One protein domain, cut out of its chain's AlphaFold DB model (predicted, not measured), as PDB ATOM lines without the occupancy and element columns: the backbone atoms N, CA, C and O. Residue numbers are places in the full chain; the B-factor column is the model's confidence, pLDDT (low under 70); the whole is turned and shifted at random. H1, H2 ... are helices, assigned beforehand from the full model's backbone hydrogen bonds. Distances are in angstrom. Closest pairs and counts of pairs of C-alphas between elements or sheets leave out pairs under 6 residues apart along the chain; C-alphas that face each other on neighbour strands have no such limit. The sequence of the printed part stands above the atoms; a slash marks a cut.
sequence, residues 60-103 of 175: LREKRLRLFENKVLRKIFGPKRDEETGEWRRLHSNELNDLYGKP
ATOM      1  N   LEU A  60     211.308 173.676 259.724       49.06
ATOM      2  CA  LEU A  60     211.552 172.931 258.474       49.06
ATOM      3  C   LEU A  60     211.467 171.404 258.666       49.06
ATOM      4  O   LEU A  60     211.268 170.649 257.710       49.06
ATOM      5  N   ARG A  61     211.647 170.929 259.903       55.16
ATOM      6  CA  ARG A  61     211.841 169.506 260.212       55.16
ATOM      7  C   ARG A  61     210.564 168.820 260.707       55.16
ATOM      8  O   ARG A  61     210.394 167.641 260.417       55.16
ATOM      9  N   GLU A  62     209.630 169.557 261.308       63.41
ATOM     10  CA  GLU A  62     208.256 169.097 261.568       63.41
ATOM     11  C   GLU A  62     207.558 168.695 260.265       63.41
ATOM     12  O   GLU A  62     207.032 167.589 260.153       63.41
ATOM     13  N   LYS A  63     207.676 169.523 259.216       67.94
ATOM     14  CA  LYS A  63     207.169 169.186 257.874       67.94
ATOM     15  C   LYS A  63     207.766 167.878 257.345       67.94
ATOM     16  O   LYS A  63     207.047 167.060 256.782       67.94
ATOM     17  N   ARG A  64     209.066 167.638 257.558       65.19
ATOM     18  CA  ARG A  64     209.729 166.383 257.150       65.19
ATOM     19  C   ARG A  64     209.228 165.167 257.932       65.19
ATOM     20  O   ARG A  64     209.088 164.106 257.335       65.19
ATOM     21  N   LEU A  65     208.949 165.315 259.226       68.38
ATOM     22  CA  LEU A  65     208.397 164.245 260.063       68.38
ATOM     23  C   LEU A  65     206.972 163.878 259.645       68.38
ATOM     24  O   LEU A  65     206.682 162.696 259.489       68.38
ATOM     25  N   ARG A  66     206.134 164.875 259.339       73.81
ATOM     26  CA  ARG A  66     204.800 164.657 258.758       73.81
ATOM     27  C   ARG A  66     204.876 163.924 257.418       73.81
ATOM     28  O   ARG A  66     204.162 162.954 257.188       73.81
ATOM     29  N   LEU A  67     205.788 164.339 256.533       76.00
ATOM     30  CA  LEU A  67     206.006 163.662 255.249       76.00
ATOM     31  C   LEU A  67     206.494 162.220 255.429       76.00
ATOM     32  O   LEU A  67     206.080 161.336 254.678       76.00
ATOM     33  N   PHE A  68     207.366 161.980 256.409       70.00
ATOM     34  CA  PHE A  68     207.844 160.645 256.741       70.00
ATOM     35  C   PHE A  68     206.711 159.755 257.264       70.00
ATOM     36  O   PHE A  68     206.534 158.656 256.743       70.00
ATOM     37  N   GLU A  69     205.911 160.235 258.222       72.81
ATOM     38  CA  GLU A  69     204.756 159.490 258.733       72.81
ATOM     39  C   GLU A  69     203.768 159.173 257.605       72.81
ATOM     40  O   GLU A  69     203.429 158.008 257.409       72.81
ATOM     41  N   ASN A  70     203.416 160.156 256.770       78.62
ATOM     42  CA  ASN A  70     202.524 159.947 255.627       78.62
ATOM     43  C   ASN A  70     203.092 158.936 254.621       78.62
ATOM     44  O   ASN A  70     202.346 158.168 254.015       78.62
ATOM     45  N   LYS A  71     204.418 158.895 254.442       77.19
ATOM     46  CA  LYS A  71     205.077 157.901 253.585       77.19
ATOM     47  C   LYS A  71     204.976 156.491 254.166       77.19
ATOM     48  O   LYS A  71     204.759 155.553 253.404       77.19
ATOM     49  N   VAL A  72     205.127 156.336 255.480       71.94
ATOM     50  CA  VAL A  72     204.961 155.044 256.166       71.94
ATOM     51  C   VAL A  72     203.497 154.604 256.136       71.94
ATOM     52  O   VAL A  72     203.220 153.469 255.763       71.94
ATOM     53  N   LEU A  73     202.555 155.503 256.428       71.38
ATOM     54  CA  LEU A  73     201.120 155.206 256.403       71.38
ATOM     55  C   LEU A  73     200.645 154.753 255.018       71.38
ATOM     56  O   LEU A  73     199.933 153.760 254.922       71.38
ATOM     57  N   ARG A  74     201.111 155.392 253.936       78.50
ATOM     58  CA  ARG A  74     200.811 154.952 252.558       78.50
ATOM     59  C   ARG A  74     201.333 153.556 252.232       78.50
ATOM     60  O   ARG A  74     200.747 152.881 251.398       78.50
ATOM     61  N   LYS A  75     202.435 153.127 252.855       76.50
ATOM     62  CA  LYS A  75     202.937 151.757 252.685       76.50
ATOM     63  C   LYS A  75     202.078 150.733 253.422       76.50
ATOM     64  O   LYS A  75     201.947 149.626 252.925       76.50
ATOM     65  N   ILE A  76     201.520 151.101 254.577       72.81
ATOM     66  CA  ILE A  76     200.678 150.214 255.394       72.81
ATOM     67  C   ILE A  76     199.282 150.077 254.781       72.81
ATOM     68  O   ILE A  76     198.801 148.967 254.606       72.81
ATOM     69  N   PHE A  77     198.642 151.199 254.446       71.44
ATOM     70  CA  PHE A  77     197.284 151.198 253.895       71.44
ATOM     71  C   PHE A  77     197.236 150.856 252.402       71.44
ATOM     72  O   PHE A  77     196.196 150.439 251.909       71.44
ATOM     73  N   GLY A  78     198.351 151.016 251.685       78.88
ATOM     74  CA  GLY A  78     198.414 150.751 250.253       78.88
ATOM     75  C   GLY A  78     197.660 151.786 249.400       78.88
ATOM     76  O   GLY A  78     197.266 152.851 249.888       78.88
ATOM     77  N   PRO A  79     197.526 151.532 248.086       83.12
ATOM     78  CA  PRO A  79     196.694 152.343 247.202       83.12
ATOM     79  C   PRO A  79     195.202 152.131 247.501       83.12
ATOM     80  O   PRO A  79     194.788 151.040 247.883       83.12
ATOM     81  N   LYS A  80     194.390 153.171 247.294       81.75
ATOM     82  CA  LYS A  80     192.928 153.105 247.411       81.75
ATOM     83  C   LYS A  80     192.334 152.914 246.024       81.75
ATOM     84  O   LYS A  80     192.765 153.577 245.078       81.75
ATOM     85  N   ARG A  81     191.365 152.009 245.913       80.81
ATOM     86  CA  ARG A  81     190.581 151.845 244.694       80.81
ATOM     87  C   ARG A  81     189.536 152.952 244.631       80.81
ATOM     88  O   ARG A  81     188.829 153.172 245.613       80.81
ATOM     89  N   ASP A  82     189.495 153.660 243.515       80.69
ATOM     90  CA  ASP A  82     188.459 154.645 243.253       80.69
ATOM     91  C   ASP A  82     187.129 153.932 242.980       80.69
ATOM     92  O   ASP A  82     187.094 152.942 242.245       80.69
ATOM     93  N   GLU A  83     186.054 154.393 243.611       78.88
ATOM     94  CA  GLU A  83     184.728 153.779 243.485       78.88
ATOM     95  C   GLU A  83     184.082 154.112 242.135       78.88
ATOM     96  O   GLU A  83     183.315 153.305 241.617       78.88
ATOM     97  N   GLU A  84     184.434 155.256 241.539       80.56
ATOM     98  CA  GLU A  84     183.827 155.741 240.297       80.56
ATOM     99  C   GLU A  84     184.541 155.200 239.051       80.56
ATOM    100  O   GLU A  84     183.900 154.714 238.120       80.56
ATOM    101  N   THR A  85     185.878 155.221 239.037       77.31
ATOM    102  CA  THR A  85     186.674 154.761 237.883       77.31
ATOM    103  C   THR A  85     187.177 153.325 238.025       77.31
ATOM    104  O   THR A  85     187.629 152.722 237.054       77.31
ATOM    105  N   GLY A  86     187.124 152.750 239.231       82.88
ATOM    106  CA  GLY A  86     187.666 151.423 239.522       82.88
ATOM    107  C   GLY A  86     189.198 151.349 239.527       82.88
ATOM    108  O   GLY A  86     189.733 150.254 239.747       82.88
ATOM    109  N   GLU A  87     189.895 152.469 239.305       87.56
ATOM    110  CA  GLU A  87     191.354 152.552 239.220       87.56
ATOM    111  C   GLU A  87     192.027 152.619 240.597       87.56
ATOM    112  O   GLU A  87     191.474 153.107 241.582       87.56
ATOM    113  N   TRP A  88     193.273 152.149 240.671       84.88
ATOM    114  CA  TRP A  88     194.082 152.250 241.884       84.88
ATOM    115  C   TRP A  88     194.832 153.576 241.918       84.88
ATOM    116  O   TRP A  88     195.716 153.821 241.097       84.88
ATOM    117  N   ARG A  89     194.554 154.402 242.929       85.62
ATOM    118  CA  ARG A  89     195.245 155.679 243.131       85.62
ATOM    119  C   ARG A  89     195.965 155.757 244.469       85.62
ATOM    120  O   ARG A  89     195.675 155.043 245.431       85.62
ATOM    121  N   ARG A  90     196.955 156.651 244.538       80.94
ATOM    122  CA  ARG A  90     197.625 156.964 245.808       80.94
ATOM    123  C   ARG A  90     196.658 157.713 246.719       80.94
ATOM    124  O   ARG A  90     195.984 158.635 246.274       80.94
ATOM    125  N   LEU A  91     196.688 157.375 248.003       83.31
ATOM    126  CA  LEU A  91     195.934 158.087 249.029       83.31
ATOM    127  C   LEU A  91     196.417 159.538 249.191       83.31
ATOM    128  O   LEU A  91     197.618 159.800 249.405       83.31
ATOM    129  N   HIS A  92     195.468 160.474 249.145       82.31
ATOM    130  CA  HIS A  92     195.721 161.873 249.471       82.31
ATOM    131  C   HIS A  92     195.981 162.046 250.972       82.31
ATOM    132  O   HIS A  92     195.638 161.199 251.793       82.31
ATOM    133  N   SER A  93     196.650 163.141 251.343       77.19
ATOM    134  CA  SER A  93     197.010 163.403 252.743       77.19
ATOM    135  C   SER A  93     195.783 163.537 253.655       77.19
ATOM    136  O   SER A  93     195.848 163.100 254.796       77.19
ATOM    137  N   ASN A  94     194.676 164.087 253.148       79.44
ATOM    138  CA  ASN A  94     193.437 164.247 253.916       79.44
ATOM    139  C   ASN A  94     192.778 162.883 254.166       79.44
ATOM    140  O   ASN A  94     192.529 162.529 255.308       79.44
ATOM    141  N   GLU A  95     192.662 162.056 253.122       81.88
ATOM    142  CA  GLU A  95     192.134 160.689 253.236       81.88
ATOM    143  C   GLU A  95     192.958 159.822 254.203       81.88
ATOM    144  O   GLU A  95     192.411 158.993 254.921       81.88
ATOM    145  N   LEU A  96     194.285 160.009 254.250       76.69
ATOM    146  CA  LEU A  96     195.143 159.325 255.225       76.69
ATOM    147  C   LEU A  96     194.850 159.749 256.661       76.69
ATOM    148  O   LEU A  96     194.915 158.905 257.553       76.69
ATOM    149  N   ASN A  97     194.567 161.032 256.887       75.25
ATOM    150  CA  ASN A  97     194.215 161.532 258.211       75.25
ATOM    151  C   ASN A  97     192.860 160.966 258.655       75.25
ATOM    152  O   ASN A  97     192.764 160.481 259.781       75.25
ATOM    153  N   ASP A  98     191.877 160.933 257.752       78.44
ATOM    154  CA  ASP A  98     190.544 160.381 258.018       78.44
ATOM    155  C   ASP A  98     190.609 158.879 258.338       78.44
ATOM    156  O   ASP A  98     190.028 158.423 259.321       78.44
ATOM    157  N   LEU A  99     191.389 158.109 257.567       74.88
ATOM    158  CA  LEU A  99     191.594 156.672 257.798       74.88
ATOM    159  C   LEU A  99     192.372 156.380 259.086       74.88
ATOM    160  O   LEU A  99     192.130 155.373 259.751       74.88
ATOM    161  N   TYR A 100     193.357 157.217 259.417       71.44
ATOM    162  CA  TYR A 100     194.202 156.998 260.587       71.44
ATOM    163  C   TYR A 100     193.518 157.435 261.892       71.44
ATOM    164  O   TYR A 100     193.823 156.865 262.945       71.44
ATOM    165  N   GLY A 101     192.614 158.422 261.837       67.62
ATOM    166  CA  GLY A 101     191.757 158.842 262.952       67.62
ATOM    167  C   GLY A 101     192.518 159.285 264.207       67.62
ATOM    168  O   GLY A 101     191.999 159.205 265.319       67.62
ATOM    169  N   LYS A 102     193.788 159.679 264.065       68.56
ATOM    170  CA  LYS A 102     194.694 160.003 265.173       68.56
ATOM    171  C   LYS A 102     195.398 161.334 264.921       68.56
ATOM    172  O   LYS A 102     195.729 161.627 263.774       68.56
ATOM    173  N   PRO A 103     195.715 162.089 265.990       65.12
ATOM    174  CA  PRO A 103     196.455 163.336 265.868       65.12
ATOM    175  C   PRO A 103     197.818 163.115 265.218       65.12
ATOM    176  O   PRO A 103     198.516 162.139 265.531       65.12
TER     177      PRO A 103
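AT A GLANCE: This is residues 60 to 103 of the 175 residues of an uncharacterized protein of Blattella germanica (UniProt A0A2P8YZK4). What shape do these atoms make? One long helix, H1, and a narrow loop, residues 78 to 92, which reaches out beyond Phe 77 and folds back, together make the length of the model, while the short helix H2 packs at a steep angle on the side of H1 at residues 70 to 74. Residues 60 to 65 of H1 stick out alone at one end. What is it built of? The printed part has 44 residues with two named helices, H1 then H2, and no named strand; its class is all helix. How closely is it folded? It is loose, with a radius of gyration of the C-alphas of 11.7 A and spans of 37 by 17 by 16 A.

HOW THE PARTS SIT: Where do the two helices meet? H1, residues 60 to 77, touches H2, residues 93 to 100, with its residues 70 to 74 alone. The closest C-alphas, those of Asn 70 and Ser 93, are 7.1 A apart. How do they run? Their lines stand at a steep tilt of 59 degrees, and they run the same way. What do the backbone atoms show? In H2 every O i to N i+4 pair is within hydrogen-bond range; in H1 13 of 14 are.

IN THESE COORDINATES: Where is H1? It runs 26.4 A from C-alpha 60 at (211.552, 172.931, 258.474) to C-alpha 77 at (197.284, 151.198, 253.895). Where is H2? It covers 10.5 A from its first to its last C-alpha and ends with C-alpha 100 at (194.202, 156.998, 260.587).

THE WHOLE: How large is it? The two C-alphas farthest apart, those of Leu 60 and Glu 84, are 37.3 A apart. What joins the helices? The link of 15 residues is long, and in it residues 80 to 81 pair with residues 88 to 89, antiparallel. Is anything cut or uncertain? The printed part has no cut; its mean pLDDT is 75.1, and residues 60 to 65 and 101 to 103 are under 70.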